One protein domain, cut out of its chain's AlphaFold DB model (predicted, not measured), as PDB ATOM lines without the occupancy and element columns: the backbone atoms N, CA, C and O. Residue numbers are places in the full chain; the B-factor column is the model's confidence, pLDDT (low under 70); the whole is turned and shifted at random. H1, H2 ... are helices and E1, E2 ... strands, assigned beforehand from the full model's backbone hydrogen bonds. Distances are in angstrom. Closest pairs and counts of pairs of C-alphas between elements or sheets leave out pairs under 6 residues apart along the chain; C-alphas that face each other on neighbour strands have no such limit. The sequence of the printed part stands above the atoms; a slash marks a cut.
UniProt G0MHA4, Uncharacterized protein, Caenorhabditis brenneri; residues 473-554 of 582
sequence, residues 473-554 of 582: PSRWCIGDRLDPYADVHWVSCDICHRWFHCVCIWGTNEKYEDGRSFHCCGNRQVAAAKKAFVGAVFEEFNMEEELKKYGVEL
ATOM      1  N   PRO A 473     168.449 142.433 149.494       96.19
ATOM      2  CA  PRO A 473     169.044 143.591 150.156       96.19
ATOM      3  C   PRO A 473     169.798 144.452 149.133       96.19
ATOM      4  O   PRO A 473     170.709 143.945 148.481       96.19
ATOM      5  N   SER A 474     169.482 145.747 149.020       94.62
ATOM      6  CA  SER A 474     169.930 146.624 147.914       94.62
ATOM      7  C   SER A 474     171.451 146.669 147.695       94.62
ATOM      8  O   SER A 474     171.919 146.868 146.580       94.62
ATOM      9  N   ARG A 475     172.259 146.399 148.735       95.69
ATOM     10  CA  ARG A 475     173.727 146.263 148.613       95.69
ATOM     11  C   ARG A 475     174.183 145.140 147.665       95.69
ATOM     12  O   ARG A 475     175.304 145.198 147.174       95.69
ATOM     13  N   TRP A 476     173.328 144.138 147.464       96.75
ATOM     14  CA  TRP A 476     173.527 142.949 146.634       96.75
ATOM     15  C   TRP A 476     172.558 142.894 145.447       96.75
ATOM     16  O   TRP A 476     172.563 141.913 144.708       96.75
ATOM     17  N   CYS A 477     171.708 143.909 145.257       96.69
ATOM     18  CA  CYS A 477     170.882 143.957 144.065       96.69
ATOM     19  C   CYS A 477     171.751 144.367 142.869       96.69
ATOM     20  O   CYS A 477     172.361 145.438 142.848       96.69
ATOM     21  N   ILE A 478     171.840 143.464 141.898       95.75
ATOM     22  CA  ILE A 478     172.545 143.663 140.630       95.75
ATOM     23  C   ILE A 478     171.635 144.410 139.644       95.75
ATOM     24  O   ILE A 478     172.106 145.287 138.926       95.75
ATOM     25  N   GLY A 479     170.326 144.117 139.655       93.56
ATOM     26  CA  GLY A 479     169.345 144.755 138.773       93.56
ATOM     27  C   GLY A 479     169.293 146.273 138.948       93.56
ATOM     28  O   GLY A 479     169.428 146.968 137.955       93.56
ATOM     29  N   ASP A 480     169.307 146.790 140.185       91.19
ATOM     30  CA  ASP A 480     169.382 148.236 140.499       91.19
ATOM     31  C   ASP A 480     170.595 148.968 139.859       91.19
ATOM     32  O   ASP A 480     170.691 150.194 139.915       91.19
ATOM     33  N   ARG A 481     171.565 148.229 139.295       89.56
ATOM     34  CA  ARG A 481     172.754 148.745 138.590       89.56
ATOM     35  C   ARG A 481     172.720 148.525 137.074       89.56
ATOM     36  O   ARG A 481     173.512 149.144 136.366       89.56
ATOM     37  N   LEU A 482     171.853 147.629 136.599       88.38
ATOM     38  CA  LEU A 482     171.638 147.284 135.189       88.38
ATOM     39  C   LEU A 482     170.385 147.949 134.607       88.38
ATOM     40  O   LEU A 482     170.352 148.199 133.412       88.38
ATOM     41  N   ASP A 483     169.400 148.261 135.445       78.75
ATOM     42  CA  ASP A 483     168.113 148.882 135.112       78.75
ATOM     43  C   ASP A 483     168.202 150.082 134.133       78.75
ATOM     44  O   ASP A 483     167.518 150.060 133.113       78.75
ATOM     45  N   PRO A 484     169.114 151.071 134.290       77.38
ATOM     46  CA  PRO A 484     169.265 152.156 133.307       77.38
ATOM     47  C   PRO A 484     169.955 151.749 131.982       77.38
ATOM     48  O   PRO A 484     170.283 152.627 131.179       77.38
ATOM     49  N   TYR A 485     170.229 150.458 131.763       75.56
ATOM     50  CA  TYR A 485     171.056 149.928 130.670       75.56
ATOM     51  C   TYR A 485     170.500 148.676 129.971       75.56
ATOM     52  O   TYR A 485     170.912 148.405 128.842       75.56
ATOM     53  N   ALA A 486     169.623 147.898 130.612       81.12
ATOM     54  CA  ALA A 486     169.109 146.635 130.084       81.12
ATOM     55  C   ALA A 486     167.733 146.290 130.670       81.12
ATOM     56  O   ALA A 486     167.506 146.494 131.861       81.12
ATOM     57  N   ASP A 487     166.864 145.673 129.865       89.56
ATOM     58  CA  ASP A 487     165.592 145.114 130.328       89.56
ATOM     59  C   ASP A 487     165.856 143.986 131.341       89.56
ATOM     60  O   ASP A 487     166.242 142.869 130.977       89.56
ATOM     61  N   VAL A 488     165.701 144.269 132.636       92.62
ATOM     62  CA  VAL A 488     165.972 143.279 133.685       92.62
ATOM     63  C   VAL A 488     164.778 142.336 133.821       92.62
ATOM     64  O   VAL A 488     163.667 142.752 134.140       92.62
ATOM     65  N   HIS A 489     164.996 141.040 133.599       94.38
ATOM     66  CA  HIS A 489     163.956 140.030 133.761       94.38
ATOM     67  C   HIS A 489     163.677 139.739 135.240       94.38
ATOM     68  O   HIS A 489     164.568 139.788 136.091       94.38
ATOM     69  N   TRP A 490     162.435 139.370 135.545       95.44
ATOM     70  CA  TRP A 490     161.926 139.192 136.905       95.44
ATOM     71  C   TRP A 490     161.396 137.777 137.146       95.44
ATOM     72  O   TRP A 490     160.825 137.157 136.253       95.44
ATOM     73  N   VAL A 491     161.524 137.305 138.385       96.31
ATOM     74  CA  VAL A 491     160.907 136.074 138.892       96.31
ATOM     75  C   VAL A 491     160.212 136.352 140.229       96.31
ATOM     76  O   VAL A 491     160.716 137.116 141.056       96.31
ATOM     77  N   SER A 492     159.053 135.735 140.457       96.75
ATOM     78  CA  SER A 492     158.352 135.763 141.747       96.75
ATOM     79  C   SER A 492     158.569 134.450 142.494       96.75
ATOM     80  O   SER A 492     158.686 133.398 141.878       96.75
ATOM     81  N   CYS A 493     158.650 134.494 143.822       97.25
ATOM     82  CA  CYS A 493     158.747 133.290 144.646       97.25
ATOM     83  C   CYS A 493     157.360 132.701 144.940       97.25
ATOM     84  O   CYS A 493     156.565 133.345 145.624       97.25
ATOM     85  N   ASP A 494     157.106 131.454 144.548       97.00
ATOM     86  CA  ASP A 494     155.788 130.798 144.672       97.00
ATOM     87  C   ASP A 494     155.267 130.709 146.118       97.00
ATOM     88  O   ASP A 494     154.068 130.616 146.349       97.00
ATOM     89  N   ILE A 495     156.171 130.741 147.105       97.00
ATOM     90  CA  ILE A 495     155.865 130.538 148.533       97.00
ATOM     91  C   ILE A 495     155.602 131.859 149.278       97.00
ATOM     92  O   ILE A 495     154.926 131.867 150.304       97.00
ATOM     93  N   CYS A 496     156.163 132.983 148.817       97.06
ATOM     94  CA  CYS A 496     156.033 134.275 149.518       97.06
ATOM     95  C   CYS A 496     155.738 135.477 148.611       97.06
ATOM     96  O   CYS A 496     155.743 136.609 149.090       97.06
ATOM     97  N   HIS A 497     155.531 135.233 147.316       96.00
ATOM     98  CA  HIS A 497     155.153 136.176 146.255       96.00
ATOM     99  C   HIS A 497     155.999 137.457 146.169       96.00
ATOM    100  O   HIS A 497     155.565 138.480 145.641       96.00
ATOM    101  N   ARG A 498     157.230 137.397 146.689       96.31
ATOM    102  CA  ARG A 498     158.231 138.453 146.557       96.31
ATOM    103  C   ARG A 498     158.954 138.319 145.225       96.31
ATOM    104  O   ARG A 498     159.331 137.214 144.837       96.31
ATOM    105  N   TRP A 499     159.164 139.462 144.586       96.62
ATOM    106  CA  TRP A 499     159.804 139.594 143.286       96.62
ATOM    107  C   TRP A 499     161.318 139.772 143.411       96.62
ATOM    108  O   TRP A 499     161.812 140.424 144.332       96.62
ATOM    109  N   PHE A 500     162.050 139.190 142.470       97.06
ATOM    110  CA  PHE A 500     163.503 139.241 142.372       97.06
ATOM    111  C   PHE A 500     163.900 139.410 140.905       97.06
ATOM    112  O   PHE A 500     163.300 138.794 140.029       97.06
ATOM    113  N   HIS A 501     164.941 140.191 140.628       96.81
ATOM    114  CA  HIS A 501     165.563 140.188 139.305       96.81
ATOM    115  C   HIS A 501     166.250 138.834 139.044       96.81
ATOM    116  O   HIS A 501     166.979 138.349 139.914       96.81
ATOM    117  N   CYS A 502     166.108 138.262 137.846       96.44
ATOM    118  CA  CYS A 502     166.722 136.982 137.458       96.44
ATOM    119  C   CYS A 502     168.246 137.010 137.655       96.44
ATOM    120  O   CYS A 502     168.814 136.149 138.330       96.44
ATOM    121  N   VAL A 503     168.883 138.093 137.205       96.88
ATOM    122  CA  VAL A 503     170.324 138.331 137.366       96.88
ATOM    123  C   VAL A 503     170.788 138.328 138.825       96.88
ATOM    124  O   VAL A 503     171.890 137.875 139.115       96.88
ATOM    125  N   CYS A 504     169.941 138.736 139.776       97.81
ATOM    126  CA  CYS A 504     170.282 138.692 141.202       97.81
ATOM    127  C   CYS A 504     170.262 137.276 141.793       97.81
ATOM    128  O   CYS A 504     170.859 137.058 142.844       97.81
ATOM    129  N   ILE A 505     169.561 136.335 141.154       97.88
ATOM    130  CA  ILE A 505     169.412 134.950 141.612       97.88
ATOM    131  C   ILE A 505     170.413 134.022 140.917       97.88
ATOM    132  O   ILE A 505     171.022 133.190 141.587       97.88
ATOM    133  N   TRP A 506     170.592 134.166 139.601       96.94
ATOM    134  CA  TRP A 506     171.396 133.252 138.778       96.94
ATOM    135  C   TRP A 506     172.710 133.843 138.256       96.94
ATOM    136  O   TRP A 506     173.550 133.096 137.769       96.94
ATOM    137  N   GLY A 507     172.908 135.161 138.346       96.44
ATOM    138  CA  GLY A 507     174.036 135.857 137.717       96.44
ATOM    139  C   GLY A 507     173.835 136.130 136.221       96.44
ATOM    140  O   GLY A 507     174.524 136.983 135.675       96.44
ATOM    141  N   THR A 508     172.859 135.486 135.571       94.62
ATOM    142  CA  THR A 508     172.434 135.759 134.191       94.62
ATOM    143  C   THR A 508     171.098 136.504 134.167       94.62
ATOM    144  O   THR A 508     170.181 136.208 134.936       94.62
ATOM    145  N   ASN A 509     170.962 137.486 133.273       94.62
ATOM    146  CA  ASN A 509     169.692 138.173 133.016       94.62
ATOM    147  C   ASN A 509     168.899 137.455 131.907       94.62
ATOM    148  O   ASN A 509     168.566 138.036 130.878       94.62
ATOM    149  N   GLU A 510     168.661 136.159 132.089       93.50
ATOM    150  CA  GLU A 510     167.880 135.331 131.165       93.50
ATOM    151  C   GLU A 510     166.395 135.368 131.547       93.50
ATOM    152  O   GLU A 510     166.055 135.509 132.727       93.50
ATOM    153  N   LYS A 511     165.488 135.267 130.562       94.12
ATOM    154  CA  LYS A 511     164.051 135.214 130.856       94.12
ATOM    155  C   LYS A 511     163.766 133.916 131.605       94.12
ATOM    156  O   LYS A 511     164.075 132.836 131.105       94.12
ATOM    157  N   TYR A 512     163.142 134.019 132.774       93.25
ATOM    158  CA  TYR A 512     162.678 132.844 133.497       93.25
ATOM    159  C   TYR A 512     161.656 132.064 132.651       93.25
ATOM    160  O   TYR A 512     160.736 132.654 132.079       93.25
ATOM    161  N   GLU A 513     161.850 130.749 132.535       92.06
ATOM    162  CA  GLU A 513     160.974 129.873 131.754       92.06
ATOM    163  C   GLU A 513     159.638 129.654 132.469       92.06
ATOM    164  O   GLU A 513     159.594 129.143 133.594       92.06
ATOM    165  N   ASP A 514     158.545 130.004 131.790       84.75
ATOM    166  CA  ASP A 514     157.187 129.825 132.293       84.75
ATOM    167  C   ASP A 514     156.912 128.328 132.536       84.75
ATOM    168  O   ASP A 514     156.924 127.523 131.606       84.75
ATOM    169  N   GLY A 515     156.681 127.951 133.797       88.44
ATOM    170  CA  GLY A 515     156.454 126.561 134.219       88.44
ATOM    171  C   GLY A 515     157.553 125.962 135.104       88.44
ATOM    172  O   GLY A 515     157.316 124.933 135.735       88.44
ATOM    173  N   ARG A 516     158.723 126.604 135.235       93.62
ATOM    174  CA  ARG A 516     159.653 126.294 136.337       93.62
ATOM    175  C   ARG A 516     159.141 126.935 137.637       93.62
ATOM    176  O   ARG A 516     158.551 128.012 137.599       93.62
ATOM    177  N   SER A 517     159.371 126.288 138.780       95.19
ATOM    178  CA  SER A 517     159.034 126.827 140.106       95.19
ATOM    179  C   SER A 517     160.234 127.515 140.766       95.19
ATOM    180  O   SER A 517     161.381 127.054 140.674       95.19
ATOM    181  N   PHE A 518     159.987 128.636 141.449       97.25
ATOM    182  CA  PHE A 518     161.013 129.406 142.143       97.25
ATOM    183  C   PHE A 518     160.702 129.569 143.628       97.25
ATOM    184  O   PHE A 518     159.706 130.153 144.057       97.25
ATOM    185  N   HIS A 519     161.624 129.084 144.453       97.81
ATOM    186  CA  HIS A 519     161.480 129.085 145.900       97.81
ATOM    187  C   HIS A 519     162.668 129.810 146.538       97.81
ATOM    188  O   HIS A 519     163.747 129.253 146.736       97.81
ATOM    189  N   CYS A 520     162.469 131.079 146.896       97.88
ATOM    190  CA  CYS A 520     163.471 131.876 147.610       97.88
ATOM    191  C   CYS A 520     163.543 131.547 149.119       97.88
ATOM    192  O   CYS A 520     164.396 132.078 149.827       97.88
ATOM    193  N   CYS A 521     162.625 130.726 149.641       97.62
ATOM    194  CA  CYS A 521     162.465 130.419 151.064       97.62
ATOM    195  C   CYS A 521     161.769 129.058 151.266       97.62
ATOM    196  O   CYS A 521     161.383 128.417 150.291       97.62
ATOM    197  N   GLY A 522     161.612 128.625 152.521       96.44
ATOM    198  CA  GLY A 522     161.040 127.318 152.860       96.44
ATOM    199  C   GLY A 522     162.007 126.149 152.633       96.44
ATOM    200  O   GLY A 522     163.167 126.340 152.272       96.44
ATOM    201  N   ASN A 523     161.529 124.923 152.860       96.31
ATOM    202  CA  ASN A 523     162.370 123.718 152.820       96.31
ATOM    203  C   ASN A 523     162.854 123.367 151.401       96.31
ATOM    204  O   ASN A 523     163.942 122.822 151.251       96.31
ATOM    205  N   ARG A 524     162.079 123.719 150.363       96.19
ATOM    206  CA  ARG A 524     162.437 123.538 148.945       96.19
ATOM    207  C   ARG A 524     163.211 124.758 148.371       96.19
ATOM    208  O   ARG A 524     163.140 125.006 147.174       96.19
ATOM    209  N   GLN A 525     163.925 125.547 149.196       97.75
ATOM    210  CA  GLN A 525     164.672 126.740 148.742       97.75
ATOM    211  C   GLN A 525     165.722 126.393 147.668       97.75
ATOM    212  O   GLN A 525     166.620 125.583 147.898       97.75
ATOM    213  N   VAL A 526     165.668 127.082 146.526       97.19
ATOM    214  CA  VAL A 526     166.589 126.881 145.398       97.19
ATOM    215  C   VAL A 526     168.014 127.311 145.778       97.19
ATOM    216  O   VAL A 526     168.229 128.402 146.314       97.19
ATOM    217  N   ALA A 527     169.014 126.486 145.449       97.50
ATOM    218  CA  ALA A 527     170.421 126.738 145.787       97.50
ATOM    219  C   ALA A 527     170.953 128.086 145.252       97.50
ATOM    220  O   ALA A 527     171.731 128.753 145.935       97.50
ATOM    221  N   ALA A 528     170.481 128.519 144.078       97.25
ATOM    222  CA  ALA A 528     170.764 129.832 143.497       97.25
ATOM    223  C   ALA A 528     170.292 130.986 144.407       97.25
ATOM    224  O   ALA A 528     171.084 131.846 144.780       97.25
ATOM    225  N   ALA A 529     169.047 130.938 144.901       97.44
ATOM    226  CA  ALA A 529     168.540 131.923 145.862       97.44
ATOM    227  C   ALA A 529     169.347 131.921 147.173       97.44
ATOM    228  O   ALA A 529     169.620 132.978 147.740       97.44
ATOM    229  N   LYS A 530     169.787 130.746 147.642       97.69
ATOM    230  CA  LYS A 530     170.649 130.636 148.828       97.69
ATOM    231  C   LYS A 530     172.029 131.275 148.611       97.69
ATOM    232  O   LYS A 530     172.507 131.961 149.512       97.69
ATOM    233  N   LYS A 531     172.644 131.109 147.429       98.00
ATOM    234  CA  LYS A 531     173.865 131.838 147.025       98.00
ATOM    235  C   LYS A 531     173.621 133.353 146.950       98.00
ATOM    236  O   LYS A 531     174.445 134.125 147.435       98.00
ATOM    237  N   ALA A 532     172.499 133.780 146.373       97.81
ATOM    238  CA  ALA A 532     172.144 135.192 146.248       97.81
ATOM    239  C   ALA A 532     172.034 135.868 147.625       97.81
ATOM    240  O   ALA A 532     172.701 136.870 147.875       97.81
ATOM    241  N   PHE A 533     171.287 135.274 148.563       97.06
ATOM    242  CA  PHE A 533     171.080 135.824 149.911       97.06
ATOM    243  C   PHE A 533     172.332 135.891 150.805       97.06
ATOM    244  O   PHE A 533     172.274 136.548 151.845       97.06
ATOM    245  N   VAL A 534     173.451 135.258 150.433       97.56
ATOM    246  CA  VAL A 534     174.752 135.461 151.107       97.56
ATOM    247  C   VAL A 534     175.665 136.455 150.382       97.56
ATOM    248  O   VAL A 534     176.719 136.793 150.910       97.56
ATOM    249  N   GLY A 535     175.261 136.949 149.209       97.00
ATOM    250  CA  GLY A 535     176.037 137.866 148.371       97.00
ATOM    251  C   GLY A 535     176.930 137.189 147.329       97.00
ATOM    252  O   GLY A 535     177.486 137.890 146.493       97.00
ATOM    253  N   ALA A 536     177.031 135.856 147.309       98.00
ATOM    254  CA  ALA A 536     177.976 135.144 146.440       98.00
ATOM    255  C   ALA A 536     177.724 135.401 144.946       98.00
ATOM    256  O   ALA A 536     178.666 135.666 144.213       98.00
ATOM    257  N   VAL A 537     176.459 135.422 144.502       97.69
ATOM    258  CA  VAL A 537     176.105 135.758 143.103       97.69
ATOM    259  C   VAL A 537     176.558 137.174 142.740       97.69
ATOM    260  O   VAL A 537     177.016 137.405 141.631       97.69
ATOM    261  N   PHE A 538     176.476 138.116 143.682       96.94
ATOM    262  CA  PHE A 538     176.908 139.502 143.494       96.94
ATOM    263  C   PHE A 538     178.442 139.646 143.496       96.94
ATOM    264  O   PHE A 538     178.974 140.486 142.776       96.94
ATOM    265  N   GLU A 539     179.159 138.834 144.277       96.75
ATOM    266  CA  GLU A 539     180.631 138.794 144.297       96.75
ATOM    267  C   GLU A 539     181.218 138.058 143.076       96.75
ATOM    268  O   GLU A 539     182.297 138.414 142.608       96.75
ATOM    269  N   GLU A 540     180.489 137.079 142.529       96.44
ATOM    270  CA  GLU A 540     180.796 136.371 141.275       96.44
ATOM    271  C   GLU A 540     180.450 137.219 140.015       96.44
ATOM    272  O   GLU A 540     180.910 136.896 138.920       96.44
ATOM    273  N   PHE A 541     179.675 138.312 140.134       96.19
ATOM    274  CA  PHE A 541     179.124 139.064 138.991       96.19
ATOM    275  C   PHE A 541     180.079 140.108 138.379       96.19
ATOM    276  O   PHE A 541     180.330 141.179 138.943       96.19
ATOM    277  N   ASN A 542     180.536 139.852 137.150       94.56
ATOM    278  CA  ASN A 542     181.400 140.761 136.395       94.56
ATOM    279  C   ASN A 542     180.603 141.855 135.646       94.56
ATOM    280  O   ASN A 542     180.264 141.699 134.470       94.56
ATOM    281  N   MET A 543     180.342 142.994 136.303       88.19
ATOM    282  CA  MET A 543     179.575 144.107 135.703       88.19
ATOM    283  C   MET A 543     180.149 144.614 134.364       88.19
ATOM    284  O   MET A 543     179.377 145.032 133.506       88.19
ATOM    285  N   GLU A 544     181.475 144.598 134.170       90.06
ATOM    286  CA  GLU A 544     182.101 145.094 132.931       90.06
ATOM    287  C   GLU A 544     181.817 144.186 131.726       90.06
ATOM    288  O   GLU A 544     181.715 144.660 130.594       90.06
ATOM    289  N   GLU A 545     181.678 142.882 131.958       91.19
ATOM    290  CA  GLU A 545     181.437 141.883 130.916       91.19
ATOM    291  C   GLU A 545     179.960 141.809 130.526       91.19
ATOM    292  O   GLU A 545     179.650 141.771 129.334       91.19
ATOM    293  N   GLU A 546     179.045 141.892 131.494       88.19
ATOM    294  CA  GLU A 546     177.607 141.921 131.209       88.19
ATOM    295  C   GLU A 546     177.179 143.224 130.525       88.19
ATOM    296  O   GLU A 546     176.520 143.176 129.489       88.19
ATOM    297  N   LEU A 547     177.624 144.398 130.998       86.50
ATOM    298  CA  LEU A 547     177.320 145.667 130.313       86.50
ATOM    299  C   LEU A 547     177.864 145.687 128.874       86.50
ATOM    300  O   LEU A 547     177.208 146.199 127.966       86.50
ATOM    301  N   LYS A 548     179.006 145.031 128.632       89.44
ATOM    302  CA  LYS A 548     179.555 144.837 127.286       89.44
ATOM    303  C   LYS A 548     178.687 143.926 126.401       89.44
ATOM    304  O   LYS A 548     178.633 144.182 125.199       89.44
ATOM    305  N   LYS A 549     177.982 142.921 126.942       88.25
ATOM    306  CA  LYS A 549     176.994 142.129 126.171       88.25
ATOM    307  C   LYS A 549     175.827 142.996 125.693       88.25
ATOM    308  O   LYS A 549     175.403 142.853 124.551       88.25
ATOM    309  N   TYR A 550     175.379 143.942 126.519       83.56
ATOM    310  CA  TYR A 550     174.350 144.930 126.165       83.56
ATOM    311  C   TYR A 550     174.865 146.083 125.278       83.56
ATOM    312  O   TYR A 550     174.132 147.029 125.001       83.56
ATOM    313  N   GLY A 551     176.125 146.043 124.827       85.25
ATOM    314  CA  GLY A 551     176.739 147.114 124.033       85.25
ATOM    315  C   GLY A 551     177.016 148.403 124.820       85.25
ATOM    316  O   GLY A 551     177.472 149.391 124.242       85.25
ATOM    317  N   VAL A 552     176.786 148.401 126.135       80.19
ATOM    318  CA  VAL A 552     177.033 149.532 127.027       80.19
ATOM    319  C   VAL A 552     178.504 149.533 127.425       80.19
ATOM    320  O   VAL A 552     178.912 149.042 128.478       80.19
ATOM    321  N   GLU A 553     179.333 150.120 126.565       77.75
ATOM    322  CA  GLU A 553     180.689 150.490 126.954       77.75
ATOM    323  C   GLU A 553     180.632 151.484 128.123       77.75
ATOM    324  O   GLU A 553     180.201 152.632 127.952       77.75
ATOM    325  N   LEU A 554     181.125 151.064 129.295       71.06
ATOM    326  CA  LEU A 554     181.340 151.920 130.462       71.06
ATOM    327  C   LEU A 554     182.368 153.017 130.149       71.06
ATOM    328  O   LEU A 554     183.533 152.970 130.544       71.06
TER     329      LEU A 554
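AT A GLANCE: This is residues 473 to 554 of the 582 residues of an uncharacterized protein of Caenorhabditis brenneri (UniProt G0MHA4). Short helices and a small strand hairpin are gathered round H2, in the middle, with much loop between them: the antiparallel hairpin of E1 and E2 runs directly into H2, and H3 and H4 pack on H2. H5 lies towards one end of the long axis, H1 is near both H2 and H5, and residues 507 to 526 make a wide loop from H2 to H3. The 82 printed residues have five named helices and two named strands, in the order H1, E1, E2, H2, H3, H4, H5; the class is mostly helix, with under half of the residues in named elements. The whole is compact, with a radius of gyration of the C-alphas of 12.7 A, but elongated in outline, with spans of 41 by 26 by 17 A.

HOW THE PARTS SIT: Look first at the sheet, where E1, residues 490 to 492, and E2, residues 499 to 501, form an antiparallel hairpin at 149 degrees between their directions. Here N 491 and O 500 are within hydrogen-bond range at 2.8 A, and so are N 500 and O 491 at 2.8 A. Next comes H2, residues 502 to 506; its closest C-alphas to E1 are those of Cys 502 and Trp 490, 5.3 A apart. H2 touches H3, residues 527 to 533, with the C-alphas of Ile 505 and Ala 529 closest at 5.3 A. H2 also touches H4, residues 536 to 540, closest at the C-alphas of Cys 504 and Val 537, 6.8 A. H3 and H4 only just touch, and only at the corner by their link, with 3 pairs of C-alphas within 8 A; the closest are those of Lys 531 and Val 537, 6.0 A. H1, residues 479 to 482, is close but not clearly touching H2, the closest C-alphas being those of Gly 479 and Cys 504, 6.6 A. H1 is likewise close but not clearly touching H5, residues 543 to 549, at the C-alphas of Leu 482 and Leu 547, 7.7 A. H5 is apart from H2, H3 and H4. In H2, H3, H4 and H5 every O i to N i+4 pair is within hydrogen-bond range; H1 is too short for one, and its O i to N i+3 pair is within range.

IN THESE COORDINATES: Find C-alpha 490 at (161.926, 139.192, 136.905), where E1 begins; E1 spans 6.9 A and E2 7.0 A. H2 spans 6.1 A, H4 6.0 A and H1 4.9 A. H3 runs 10.0 A from C-alpha 527 at (170.421, 126.738, 145.787), and H5 runs 10.1 A to C-alpha 549 at (176.994, 142.129, 126.171).

THE WHOLE: The two C-alphas farthest apart, those of Asn 523 and Glu 553, are 41.5 A from each other. The printed part has no cut; the link from H2 to H3, with 20 residues, is long. The mean pLDDT of the printed part is 93.2, and no printed residue of this model is under 70.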